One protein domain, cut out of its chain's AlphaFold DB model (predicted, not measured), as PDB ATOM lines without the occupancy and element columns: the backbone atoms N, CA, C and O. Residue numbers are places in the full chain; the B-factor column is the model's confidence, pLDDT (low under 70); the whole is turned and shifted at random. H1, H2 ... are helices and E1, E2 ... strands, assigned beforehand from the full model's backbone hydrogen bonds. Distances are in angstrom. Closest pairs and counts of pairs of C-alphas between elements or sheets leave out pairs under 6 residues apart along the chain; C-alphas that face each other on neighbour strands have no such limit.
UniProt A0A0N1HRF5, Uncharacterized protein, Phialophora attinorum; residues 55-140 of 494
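Overview. This is residues 55 to 140 of the 494 residues of an uncharacterized protein of Phialophora attinorum (UniProt A0A0N1HRF5). A small, twisted sheet of four short strands, E1, E4, E3 and E5, makes the middle of an elongated body, with helix H1 and the two-stranded pair E2 and E6 toward one end and helices H2 and H3 toward the other. The printed part has 86 residues, with three named helices and six named strands in the order E1 E2 H1 E3 E4 H2 H3 E5 E6. The larger sheet is mixed, in the order E1 E4 E3 E5, the small one is antiparallel, and the class is mixed, helices and strands. The whole is compact, with a radius of gyration of the C-alphas of 13.6 A, and spans 44 by 26 by 18 A.

Arrangement. Start at the inner strands E3, residues 83 to 86, and E4, residues 93 to 96, an antiparallel hairpin; look for N 84 and O 95, 2.8 A apart. Beside E4 you find the edge strand E1, residues 55 to 57, antiparallel to it, with N 56 and O 94 at 2.8 A. Beside E3 is the other edge strand, E5, residues 129 to 132, parallel to it at 38 degrees, with N 130 and O 83 at 2.8 A. From edge to edge the strands' lines turn by 70 degrees. H2, residues 98 to 109, is on this sheet but only grazes it with residues 98 to 104; the closest C-alphas of H2 and E3 are those of His 100 and Leu 83, 6.2 A apart. H3, residues 120 to 123, is not on the sheet; it is close to H2 but not clearly touching, the closest C-alphas being those of Ala 108 and Ala 123 at 5.2 A. H1, residues 70 to 77, is only just on the sheet, with 5 pairs of C-alphas within 10 A, and only grazes it with residues 71 to 76. E2, residues 61 to 63, and E6, residues 137 to 139, are antiparallel neighbours, with N 62 and O 138 at 2.9 A. In H1 and H2 every O i to N i+4 pair is within hydrogen-bond range; H3 is too short for such a pair.

Along the chain. Find C-alpha 55 at (-20.385, -49.105, 43.516), where E1 begins. E3 is 10.2 A long, E4 10.4 A and E5 9.7 A, from first to last C-alpha. H1 measures 10.8 A; H2 runs 16.2 A, from C-alpha 98 at (-12.335, -53.167, 38.149). E6 ends at C-alpha 139, (-26.229, -43.753, 56.030).

Size, cuts and confidence. Look to the C-alphas of Ala 66 and Ala 112 for the two farthest apart, 44.4 A. The printed part has no cut, and no link is long. The mean pLDDT of the printed part is 88.2, and no printed residue is under 70.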
ATOM      1  N   LEU A  55     -20.243 -49.521  42.128       88.31
ATOM      2  CA  LEU A  55     -20.385 -49.105  43.516       88.31
ATOM      3  C   LEU A  55     -20.352 -50.332  44.427       88.31
ATOM      4  O   LEU A  55     -20.749 -51.403  44.014       88.31
ATOM      5  N   LEU A  56     -19.950 -50.206  45.682       86.50
ATOM      6  CA  LEU A  56     -20.262 -51.191  46.717       86.50
ATOM      7  C   LEU A  56     -20.989 -50.444  47.824       86.50
ATOM      8  O   LEU A  56     -20.380 -49.627  48.508       86.50
ATOM      9  N   ALA A  57     -22.290 -50.683  47.961       87.94
ATOM     10  CA  ALA A  57     -23.143 -49.950  48.888       87.94
ATOM     11  C   ALA A  57     -23.714 -50.875  49.967       87.94
ATOM     12  O   ALA A  57     -24.185 -51.980  49.689       87.94
ATOM     13  N   SER A  58     -23.709 -50.391  51.205       87.25
ATOM     14  CA  SER A  58     -24.526 -50.944  52.282       87.25
ATOM     15  C   SER A  58     -26.002 -50.706  51.969       87.25
ATOM     16  O   SER A  58     -26.368 -49.615  51.537       87.25
ATOM     17  N   TRP A  59     -26.872 -51.669  52.288       83.50
ATOM     18  CA  TRP A  59     -28.334 -51.481  52.243       83.50
ATOM     19  C   TRP A  59     -28.806 -50.268  53.065       83.50
ATOM     20  O   TRP A  59     -29.823 -49.651  52.768       83.50
ATOM     21  N   HIS A  60     -28.039 -49.890  54.087       90.38
ATOM     22  CA  HIS A  60     -28.331 -48.742  54.937       90.38
ATOM     23  C   HIS A  60     -27.848 -47.413  54.344       90.38
ATOM     24  O   HIS A  60     -28.033 -46.379  54.982       90.38
ATOM     25  N   CYS A  61     -27.173 -47.411  53.191       92.88
ATOM     26  CA  CYS A  61     -26.662 -46.210  52.538       92.88
ATOM     27  C   CYS A  61     -27.499 -45.889  51.298       92.88
ATOM     28  O   CYS A  61     -27.463 -46.606  50.302       92.88
ATOM     29  N   VAL A  62     -28.259 -44.800  51.364       92.19
ATOM     30  CA  VAL A  62     -29.307 -44.489  50.389       92.19
ATOM     31  C   VAL A  62     -29.079 -43.102  49.783       92.19
ATOM     32  O   VAL A  62     -28.801 -42.156  50.530       92.19
ATOM     33  N   PRO A  63     -29.201 -42.932  48.452       92.38
ATOM     34  CA  PRO A  63     -29.103 -41.620  47.824       92.38
ATOM     35  C   PRO A  63     -30.342 -40.778  48.155       92.38
ATOM     36  O   PRO A  63     -31.456 -41.078  47.740       92.38
ATOM     37  N   MET A  64     -30.145 -39.693  48.899       91.38
ATOM     38  CA  MET A  64     -31.181 -38.750  49.335       91.38
ATOM     39  C   MET A  64     -30.849 -37.333  48.841       91.38
ATOM     40  O   MET A  64     -30.831 -36.358  49.600       91.38
ATOM     41  N   GLY A  65     -30.548 -37.243  47.544       87.69
ATOM     42  CA  GLY A  65     -30.213 -36.023  46.811       87.69
ATOM     43  C   GLY A  65     -31.176 -35.749  45.658       87.69
ATOM     44  O   GLY A  65     -32.015 -36.582  45.323       87.69
ATOM     45  N   ALA A  66     -31.052 -34.571  45.044       86.81
ATOM     46  CA  ALA A  66     -31.727 -34.310  43.776       86.81
ATOM     47  C   ALA A  66     -31.069 -35.146  42.669       86.81
ATOM     48  O   ALA A  66     -29.887 -35.471  42.759       86.81
ATOM     49  N   TYR A  67     -31.813 -35.484  41.618       86.56
ATOM     50  CA  TYR A  67     -31.284 -36.335  40.552       86.56
ATOM     51  C   TYR A  67     -30.027 -35.737  39.896       86.56
ATOM     52  O   TYR A  67     -29.069 -36.454  39.631       86.56
ATOM     53  N   ASP A  68     -30.002 -34.423  39.692       86.69
ATOM     54  CA  ASP A  68     -28.908 -33.638  39.103       86.69
ATOM     55  C   ASP A  68     -27.786 -33.270  40.089       86.69
ATOM     56  O   ASP A  68     -26.910 -32.478  39.746       86.69
ATOM     57  N   ASP A  69     -27.780 -33.839  41.298       90.75
ATOM     58  CA  ASP A  69     -26.654 -33.700  42.222       90.75
ATOM     59  C   ASP A  69     -25.348 -34.171  41.557       90.75
ATOM     60  O   ASP A  69     -25.299 -35.243  40.948       90.75
ATOM     61  N   HIS A  70     -24.288 -33.364  41.667       91.44
ATOM     62  CA  HIS A  70     -23.020 -33.616  40.980       91.44
ATOM     63  C   HIS A  70     -22.399 -34.967  41.342       91.44
ATOM     64  O   HIS A  70     -21.873 -35.637  40.449       91.44
ATOM     65  N   LEU A  71     -22.484 -35.379  42.615       90.88
ATOM     66  CA  LEU A  71     -21.967 -36.674  43.042       90.88
ATOM     67  C   LEU A  71     -22.835 -37.790  42.467       90.88
ATOM     68  O   LEU A  71     -22.306 -38.700  41.841       90.88
ATOM     69  N   LEU A  72     -24.164 -37.711  42.590       90.56
ATOM     70  CA  LEU A  72     -25.041 -38.756  42.041       90.56
ATOM     71  C   LEU A  72     -24.894 -38.890  40.519       90.56
ATOM     72  O   LEU A  72     -24.862 -40.004  40.001       90.56
ATOM     73  N   ALA A  73     -24.760 -37.773  39.804       89.00
ATOM     74  CA  ALA A  73     -24.486 -37.771  38.374       89.00
ATOM     75  C   ALA A  73     -23.129 -38.412  38.052       89.00
ATOM     76  O   ALA A  73     -23.026 -39.155  37.079       89.00
ATOM     77  N   HIS A  74     -22.095 -38.162  38.861       88.62
ATOM     78  CA  HIS A  74     -20.801 -38.831  38.728       88.62
ATOM     79  C   HIS A  74     -20.907 -40.341  38.955       88.62
ATOM     80  O   HIS A  74     -20.455 -41.110  38.108       88.62
ATOM     81  N   LEU A  75     -21.583 -40.769  40.025       89.88
ATOM     82  CA  LEU A  75     -21.773 -42.185  40.330       89.88
ATOM     83  C   LEU A  75     -22.524 -42.919  39.213       89.88
ATOM     84  O   LEU A  75     -22.126 -44.025  38.860       89.88
ATOM     85  N   ARG A  76     -23.544 -42.296  38.605       87.56
ATOM     86  CA  ARG A  76     -24.292 -42.879  37.477       87.56
ATOM     87  C   ARG A  76     -23.473 -43.039  36.198       87.56
ATOM     88  O   ARG A  76     -23.787 -43.923  35.408       87.56
ATOM     89  N   ARG A  77     -22.446 -42.208  35.977       87.69
ATOM     90  CA  ARG A  77     -21.558 -42.354  34.808       87.69
ATOM     91  C   ARG A  77     -20.718 -43.630  34.874       87.69
ATOM     92  O   ARG A  77     -20.347 -44.142  33.827       87.69
ATOM     93  N   GLY A  78     -20.437 -44.147  36.073       87.12
ATOM     94  CA  GLY A  78     -19.670 -45.386  36.243       87.12
ATOM     95  C   GLY A  78     -18.174 -45.254  35.930       87.12
ATOM     96  O   GLY A  78     -17.492 -46.258  35.738       87.12
ATOM     97  N   GLU A  79     -17.655 -44.027  35.861       87.25
ATOM     98  CA  GLU A  79     -16.258 -43.735  35.541       87.25
ATOM     99  C   GLU A  79     -15.524 -43.260  36.797       87.25
ATOM    100  O   GLU A  79     -15.678 -42.111  37.203       87.25
ATOM    101  N   TYR A  80     -14.718 -44.133  37.408       89.12
ATOM    102  CA  TYR A  80     -14.004 -43.835  38.655       89.12
ATOM    103  C   TYR A  80     -12.491 -43.844  38.438       89.12
ATOM    104  O   TYR A  80     -11.922 -44.855  38.027       89.12
ATOM    105  N   ALA A  81     -11.837 -42.719  38.723       87.75
ATOM    106  CA  ALA A  81     -10.401 -42.565  38.495       87.75
ATOM    107  C   ALA A  81      -9.541 -43.414  39.447       87.75
ATOM    108  O   ALA A  81      -8.450 -43.821  39.067       87.75
ATOM    109  N   GLN A  82     -10.024 -43.679  40.663       89.19
ATOM    110  CA  GLN A  82      -9.367 -44.474  41.709       89.19
ATOM    111  C   GLN A  82     -10.431 -45.201  42.545       89.19
ATOM    112  O   GLN A  82     -11.625 -45.094  42.252       89.19
ATOM    113  N   LEU A  83     -10.014 -45.958  43.565       90.38
ATOM    114  CA  LEU A  83     -10.948 -46.440  44.578       90.38
ATOM    115  C   LEU A  83     -11.378 -45.275  45.459       90.38
ATOM    116  O   LEU A  83     -10.564 -44.677  46.154       90.38
ATOM    117  N   THR A  84     -12.666 -44.972  45.453       91.56
ATOM    118  CA  THR A  84     -13.230 -43.877  46.233       91.56
ATOM    119  C   THR A  84     -13.888 -44.414  47.494       91.56
ATOM    120  O   THR A  84     -14.752 -45.295  47.431       91.56
ATOM    121  N   LYS A  85     -13.515 -43.840  48.639       91.81
ATOM    122  CA  LYS A  85     -14.231 -43.952  49.913       91.81
ATOM    123  C   LYS A  85     -14.900 -42.622  50.248       91.81
ATOM    124  O   LYS A  85     -14.459 -41.562  49.810       91.81
ATOM    125  N   PHE A  86     -15.965 -42.682  51.039       92.75
ATOM    126  CA  PHE A  86     -16.750 -41.501  51.387       92.75
ATOM    127  C   PHE A  86     -16.667 -41.182  52.877       92.75
ATOM    128  O   PHE A  86     -16.985 -42.009  53.740       92.75
ATOM    129  N   ASP A  87     -16.259 -39.954  53.181       90.94
ATOM    130  CA  ASP A  87     -15.981 -39.520  54.545       90.94
ATOM    131  C   ASP A  87     -17.237 -39.531  55.420       90.94
ATOM    132  O   ASP A  87     -18.322 -39.113  55.021       90.94
ATOM    133  N   GLY A  88     -17.107 -39.994  56.662       86.75
ATOM    134  CA  GLY A  88     -18.196 -39.939  57.642       86.75
ATOM    135  C   GLY A  88     -19.321 -40.964  57.451       86.75
ATOM    136  O   GLY A  88     -20.189 -41.040  58.319       86.75
ATOM    137  N   ILE A  89     -19.294 -41.785  56.392       89.06
ATOM    138  CA  ILE A  89     -20.233 -42.908  56.208       89.06
ATOM    139  C   ILE A  89     -19.580 -44.293  56.317       89.06
ATOM    140  O   ILE A  89     -20.269 -45.300  56.185       89.06
ATOM    141  N   GLY A  90     -18.284 -44.368  56.639       85.06
ATOM    142  CA  GLY A  90     -17.581 -45.630  56.897       85.06
ATOM    143  C   GLY A  90     -17.680 -46.597  55.714       85.06
ATOM    144  O   GLY A  90     -17.504 -46.191  54.572       85.06
ATOM    145  N   ALA A  91     -18.032 -47.859  55.975       85.31
ATOM    146  CA  ALA A  91     -18.261 -48.873  54.938       85.31
ATOM    147  C   ALA A  91     -19.615 -48.735  54.201       85.31
ATOM    148  O   ALA A  91     -20.128 -49.705  53.647       85.31
ATOM    149  N   GLY A  92     -20.235 -47.553  54.249       86.88
ATOM    150  CA  GLY A  92     -21.549 -47.301  53.663       86.88
ATOM    151  C   GLY A  92     -21.544 -47.311  52.136       86.88
ATOM    152  O   GLY A  92     -22.481 -47.838  51.540       86.88
ATOM    153  N   LEU A  93     -20.502 -46.756  51.512       91.50
ATOM    154  CA  LEU A  93     -20.362 -46.684  50.060       91.50
ATOM    155  C   LEU A  93     -18.884 -46.698  49.657       91.50
ATOM    156  O   LEU A  93     -18.071 -45.991  50.250       91.50
ATOM    157  N   PHE A  94     -18.583 -47.434  48.595       91.06
ATOM    158  CA  PHE A  94     -17.336 -47.352  47.839       91.06
ATOM    159  C   PHE A  94     -17.647 -47.238  46.350       91.06
ATOM    160  O   PHE A  94     -18.703 -47.692  45.903       91.06
ATOM    161  N   ALA A  95     -16.729 -46.667  45.580       91.88
ATOM    162  CA  ALA A  95     -16.796 -46.656  44.124       91.88
ATOM    163  C   ALA A  95     -15.435 -47.033  43.537       91.88
ATOM    164  O   ALA A  95     -14.401 -46.721  44.123       91.88
ATOM    165  N   GLY A  96     -15.415 -47.718  42.399       91.56
ATOM    166  CA  GLY A  96     -14.150 -48.135  41.809       91.56
ATOM    167  C   GLY A  96     -14.272 -48.785  40.444       91.56
ATOM    168  O   GLY A  96     -15.271 -49.429  40.115       91.56
ATOM    169  N   GLN A  97     -13.220 -48.625  39.643       90.31
ATOM    170  CA  GLN A  97     -13.019 -49.417  38.434       90.31
ATOM    171  C   GLN A  97     -12.431 -50.779  38.772       90.31
ATOM    172  O   GLN A  97     -11.630 -50.909  39.699       90.31
ATOM    173  N   LYS A  98     -12.785 -51.783  37.968       88.12
ATOM    174  CA  LYS A  98     -12.335 -53.167  38.149       88.12
ATOM    175  C   LYS A  98     -10.818 -53.275  38.313       88.12
ATOM    176  O   LYS A  98     -10.363 -53.994  39.190       88.12
ATOM    177  N   SER A  99     -10.042 -52.562  37.495       90.25
ATOM    178  CA  SER A  99      -8.574 -52.578  37.562       90.25
ATOM    179  C   SER A  99      -8.057 -52.156  38.935       90.25
ATOM    180  O   SER A  99      -7.204 -52.838  39.491       90.25
ATOM    181  N   HIS A 100      -8.598 -51.071  39.491       89.25
ATOM    182  CA  HIS A 100      -8.198 -50.556  40.801       89.25
ATOM    183  C   HIS A 100      -8.689 -51.456  41.940       89.25
ATOM    184  O   HIS A 100      -7.971 -51.646  42.915       89.25
ATOM    185  N   ILE A 101      -9.877 -52.056  41.798       88.25
ATOM    186  CA  ILE A 101     -10.407 -53.038  42.754       88.25
ATOM    187  C   ILE A 101      -9.516 -54.287  42.788       88.25
ATOM    188  O   ILE A 101      -9.082 -54.703  43.859       88.25
ATOM    189  N   ASP A 102      -9.217 -54.868  41.624       88.50
ATOM    190  CA  ASP A 102      -8.393 -56.073  41.507       88.50
ATOM    191  C   ASP A 102      -6.973 -55.830  42.040       88.50
ATOM    192  O   ASP A 102      -6.401 -56.709  42.686       88.50
ATOM    193  N   ASP A 103      -6.406 -54.651  41.776       88.94
ATOM    194  CA  ASP A 103      -5.091 -54.249  42.277       88.94
ATOM    195  C   ASP A 103      -5.087 -54.117  43.805       88.94
ATOM    196  O   ASP A 103      -4.296 -54.774  44.477       88.94
ATOM    197  N   ALA A 104      -6.047 -53.386  44.379       87.75
ATOM    198  CA  ALA A 104      -6.147 -53.230  45.829       87.75
ATOM    199  C   ALA A 104      -6.386 -54.556  46.561       87.75
ATOM    200  O   ALA A 104      -5.778 -54.799  47.604       87.75
ATOM    201  N   ILE A 105      -7.227 -55.442  46.014       86.50
ATOM    202  CA  ILE A 105      -7.451 -56.776  46.589       86.50
ATOM    203  C   ILE A 105      -6.160 -57.595  46.550       86.50
ATOM    204  O   ILE A 105      -5.814 -58.229  47.544       86.50
ATOM    205  N   LYS A 106      -5.423 -57.585  45.433       88.19
ATOM    206  CA  LYS A 106      -4.141 -58.301  45.331       88.19
ATOM    207  C   LYS A 106      -3.109 -57.750  46.306       88.19
ATOM    208  O   LYS A 106      -2.435 -58.541  46.957       88.19
ATOM    209  N   THR A 107      -3.000 -56.432  46.429       86.50
ATOM    210  CA  THR A 107      -2.095 -55.788  47.387       86.50
ATOM    211  C   THR A 107      -2.440 -56.191  48.817       86.50
ATOM    212  O   THR A 107      -1.555 -56.639  49.541       86.50
ATOM    213  N   ALA A 108      -3.722 -56.145  49.194       86.50
ATOM    214  CA  ALA A 108      -4.174 -56.573  50.516       86.50
ATOM    215  C   ALA A 108      -3.890 -58.066  50.774       86.50
ATOM    216  O   ALA A 108      -3.391 -58.423  51.837       86.50
ATOM    217  N   LEU A 109      -4.155 -58.945  49.800       86.94
ATOM    218  CA  LEU A 109      -3.904 -60.388  49.928       86.94
ATOM    219  C   LEU A 109      -2.413 -60.746  50.016       86.94
ATOM    220  O   LEU A 109      -2.070 -61.766  50.610       86.94
ATOM    221  N   ASN A 110      -1.539 -59.925  49.432       86.81
ATOM    222  CA  ASN A 110      -0.090 -60.110  49.473       86.81
ATOM    223  C   ASN A 110       0.557 -59.505  50.732       86.81
ATOM    224  O   ASN A 110       1.763 -59.676  50.934       86.81
ATOM    225  N   ASP A 111      -0.204 -58.808  51.583       85.06
ATOM    226  CA  ASP A 111       0.314 -58.263  52.833       85.06
ATOM    227  C   ASP A 111       0.542 -59.392  53.850       85.06
ATOM    228  O   ASP A 111      -0.381 -60.081  54.288       85.06
ATOM    229  N   ALA A 112       1.792 -59.553  54.290       84.06
ATOM    230  CA  ALA A 112       2.172 -60.513  55.325       84.06
ATOM    231  C   ALA A 112       1.423 -60.302  56.658       84.06
ATOM    232  O   ALA A 112       1.359 -61.211  57.486       84.06
ATOM    233  N   LYS A 113       0.853 -59.110  56.875       85.81
ATOM    234  CA  LYS A 113       0.047 -58.747  58.044       85.81
ATOM    235  C   LYS A 113      -1.451 -58.959  57.844       85.81
ATOM    236  O   LYS A 113      -2.208 -58.586  58.738       85.81
ATOM    237  N   LEU A 114      -1.898 -59.579  56.748       81.75
ATOM    238  CA  LEU A 114      -3.321 -59.758  56.436       81.75
ATOM    239  C   LEU A 114      -4.149 -60.283  57.623       81.75
ATOM    240  O   LEU A 114      -5.225 -59.764  57.900       81.75
ATOM    241  N   GLY A 115      -3.622 -61.256  58.380       82.88
ATOM    242  CA  GLY A 115      -4.299 -61.834  59.551       82.88
ATOM    243  C   GLY A 115      -4.476 -60.890  60.751       82.88
ATOM    244  O   GLY A 115      -5.111 -61.268  61.730       82.88
ATOM    245  N   THR A 116      -3.908 -59.683  60.703       87.62
ATOM    246  CA  THR A 116      -4.016 -58.672  61.766       87.62
ATOM    247  C   THR A 116      -5.111 -57.639  61.510       87.62
ATOM    248  O   THR A 116      -5.582 -57.015  62.464       87.62
ATOM    249  N   TYR A 117      -5.547 -57.471  60.260       85.06
ATOM    250  CA  TYR A 117      -6.584 -56.507  59.908       85.06
ATOM    251  C   TYR A 117      -7.977 -57.057  60.205       85.06
ATOM    252  O   TYR A 117      -8.269 -58.230  59.965       85.06
ATOM    253  N   LYS A 118      -8.865 -56.198  60.712       83.88
ATOM    254  CA  LYS A 118     -10.265 -56.569  60.969       83.88
ATOM    255  C   LYS A 118     -11.155 -56.292  59.771       83.88
ATOM    256  O   LYS A 118     -12.221 -56.892  59.646       83.88
ATOM    257  N   THR A 119     -10.747 -55.360  58.915       81.06
ATOM    258  CA  THR A 119     -11.520 -54.952  57.744       81.06
ATOM    259  C   THR A 119     -10.633 -54.831  56.515       81.06
ATOM    260  O   THR A 119      -9.443 -54.541  56.613       81.06
ATOM    261  N   ILE A 120     -11.226 -55.006  55.332       78.25
ATOM    262  CA  ILE A 120     -10.510 -54.814  54.064       78.25
ATOM    263  C   ILE A 120     -10.036 -53.366  53.878       78.25
ATOM    264  O   ILE A 120      -9.029 -53.131  53.227       78.25
ATOM    265  N   ILE A 121     -10.730 -52.403  54.491       82.31
ATOM    266  CA  ILE A 121     -10.361 -50.983  54.459       82.31
ATOM    267  C   ILE A 121      -9.017 -50.769  55.163       82.31
ATOM    268  O   ILE A 121      -8.210 -49.985  54.689       82.31
ATOM    269  N   GLU A 122      -8.771 -51.485  56.265       83.25
ATOM    270  CA  GLU A 122      -7.492 -51.451  56.989       83.25
ATOM    271  C   GLU A 122      -6.378 -52.195  56.239       83.25
ATOM    272  O   GLU A 122      -5.212 -51.835  56.373       83.25
ATOM    273  N   ALA A 123      -6.734 -53.230  55.473       84.81
ATOM    274  CA  ALA A 123      -5.780 -54.053  54.727       84.81
ATOM    275  C   ALA A 123      -5.311 -53.410  53.410       84.81
ATOM    276  O   ALA A 123      -4.255 -53.764  52.893       84.81
ATOM    277  N   VAL A 124      -6.096 -52.491  52.843       85.44
ATOM    278  CA  VAL A 124      -5.734 -51.739  51.635       85.44
ATOM    279  C   VAL A 124      -5.044 -50.441  52.045       85.44
ATOM    280  O   VAL A 124      -5.602 -49.654  52.807       85.44
ATOM    281  N   SER A 125      -3.850 -50.199  51.508       82.56
ATOM    282  CA  SER A 125      -3.059 -49.009  51.830       82.56
ATOM    283  C   SER A 125      -3.754 -47.701  51.400       82.56
ATOM    284  O   SER A 125      -4.480 -47.652  50.405       82.56
ATOM    285  N   GLU A 126      -3.559 -46.634  52.183       84.69
ATOM    286  CA  GLU A 126      -4.240 -45.332  52.034       84.69
ATOM    287  C   GLU A 126      -3.968 -44.635  50.690       84.69
ATOM    288  O   GLU A 126      -4.790 -43.858  50.220       84.69
ATOM    289  N   ASP A 127      -2.853 -44.945  50.036       86.06
ATOM    290  CA  ASP A 127      -2.470 -44.464  48.702       86.06
ATOM    291  C   ASP A 127      -3.342 -45.010  47.563       86.06
ATOM    292  O   ASP A 127      -3.415 -44.388  46.502       86.06
ATOM    293  N   HIS A 128      -4.041 -46.128  47.773       85.44
ATOM    294  CA  HIS A 128      -5.026 -46.631  46.815       85.44
ATOM    295  C   HIS A 128      -6.381 -45.917  46.921       85.44
ATOM    296  O   HIS A 128      -7.209 -46.063  46.017       85.44
ATOM    297  N   TRP A 129      -6.622 -45.168  48.003       89.19
ATOM    298  CA  TRP A 129      -7.908 -44.542  48.289       89.19
ATOM    299  C   TRP A 129      -7.932 -43.054  47.941       89.19
ATOM    300  O   TRP A 129      -7.083 -42.269  48.352       89.19
ATOM    301  N   MET A 130      -9.016 -42.639  47.296       91.62
ATOM    302  CA  MET A 130      -9.451 -41.252  47.216       91.62
ATOM    303  C   MET A 130     -10.603 -41.030  48.203       91.62
ATOM    304  O   MET A 130     -11.547 -41.819  48.235       91.62
ATOM    305  N   SER A 131     -10.544 -39.963  49.006       90.00
ATOM    306  CA  SER A 131     -11.654 -39.564  49.886       90.00
ATOM    307  C   SER A 131     -12.524 -38.506  49.223       90.00
ATOM    308  O   SER A 131     -12.029 -37.470  48.779       90.00
ATOM    309  N   GLU A 132     -13.830 -38.741  49.222       91.44
ATOM    310  CA  GLU A 132     -14.838 -37.778  48.788       91.44
ATOM    311  C   GLU A 132     -15.880 -37.521  49.880       91.44
ATOM    312  O   GLU A 132     -16.122 -38.334  50.773       91.44
ATOM    313  N   GLN A 133     -16.547 -36.370  49.805       91.88
ATOM    314  CA  GLN A 133     -17.653 -36.066  50.708       91.88
ATOM    315  C   GLN A 133     -18.925 -36.796  50.247       91.88
ATOM    316  O   GLN A 133     -19.289 -36.698  49.077       91.88
ATOM    317  N   PRO A 134     -19.663 -37.471  51.147       86.94
ATOM    318  CA  PRO A 134     -20.833 -38.275  50.788       86.94
ATOM    319  C   PRO A 134     -22.025 -37.444  50.304       86.94
ATOM    320  O   PRO A 134     -22.928 -38.010  49.698       86.94
ATOM    321  N   GLY A 135     -22.061 -36.137  50.608       88.38
ATOM    322  CA  GLY A 135     -23.071 -35.154  50.188       88.38
ATOM    323  C   GLY A 135     -24.525 -35.669  50.190       88.38
ATOM    324  O   GLY A 135     -25.198 -35.618  51.225       88.38
ATOM    325  N   PRO A 136     -25.046 -36.134  49.040       91.12
ATOM    326  CA  PRO A 136     -26.395 -36.688  48.894       91.12
ATOM    327  C   PRO A 136     -26.642 -38.036  49.595       91.12
ATOM    328  O   PRO A 136     -27.802 -38.425  49.717       91.12
ATOM    329  N   MET A 137     -25.622 -38.760  50.052       93.81
ATOM    330  CA  MET A 137     -25.769 -40.103  50.621       93.81
ATOM    331  C   MET A 137     -26.141 -40.063  52.103       93.81
ATOM    332  O   MET A 137     -25.471 -39.426  52.917       93.81
ATOM    333  N   ALA A 138     -27.198 -40.781  52.473       94.50
ATOM    334  CA  ALA A 138     -27.643 -40.922  53.849       94.50
ATOM    335  C   ALA A 138     -27.346 -42.336  54.356       94.50
ATOM    336  O   ALA A 138     -27.797 -43.305  53.753       94.50
ATOM    337  N   HIS A 139     -26.601 -42.458  55.458       95.12
ATOM    338  CA  HIS A 139     -26.229 -43.753  56.030       95.12
ATOM    339  C   HIS A 139     -26.917 -43.986  57.382       95.12
ATOM    340  O   HIS A 139     -26.755 -43.197  58.312       95.12
ATOM    341  N   TYR A 140     -27.685 -45.071  57.477       94.56
ATOM    342  CA  TYR A 140     -28.422 -45.505  58.666       94.56
ATOM    343  C   TYR A 140     -27.652 -46.599  59.417       94.56
ATOM    344  O   TYR A 140     -28.157 -47.697  59.631       94.56
TER     345      TYR A 140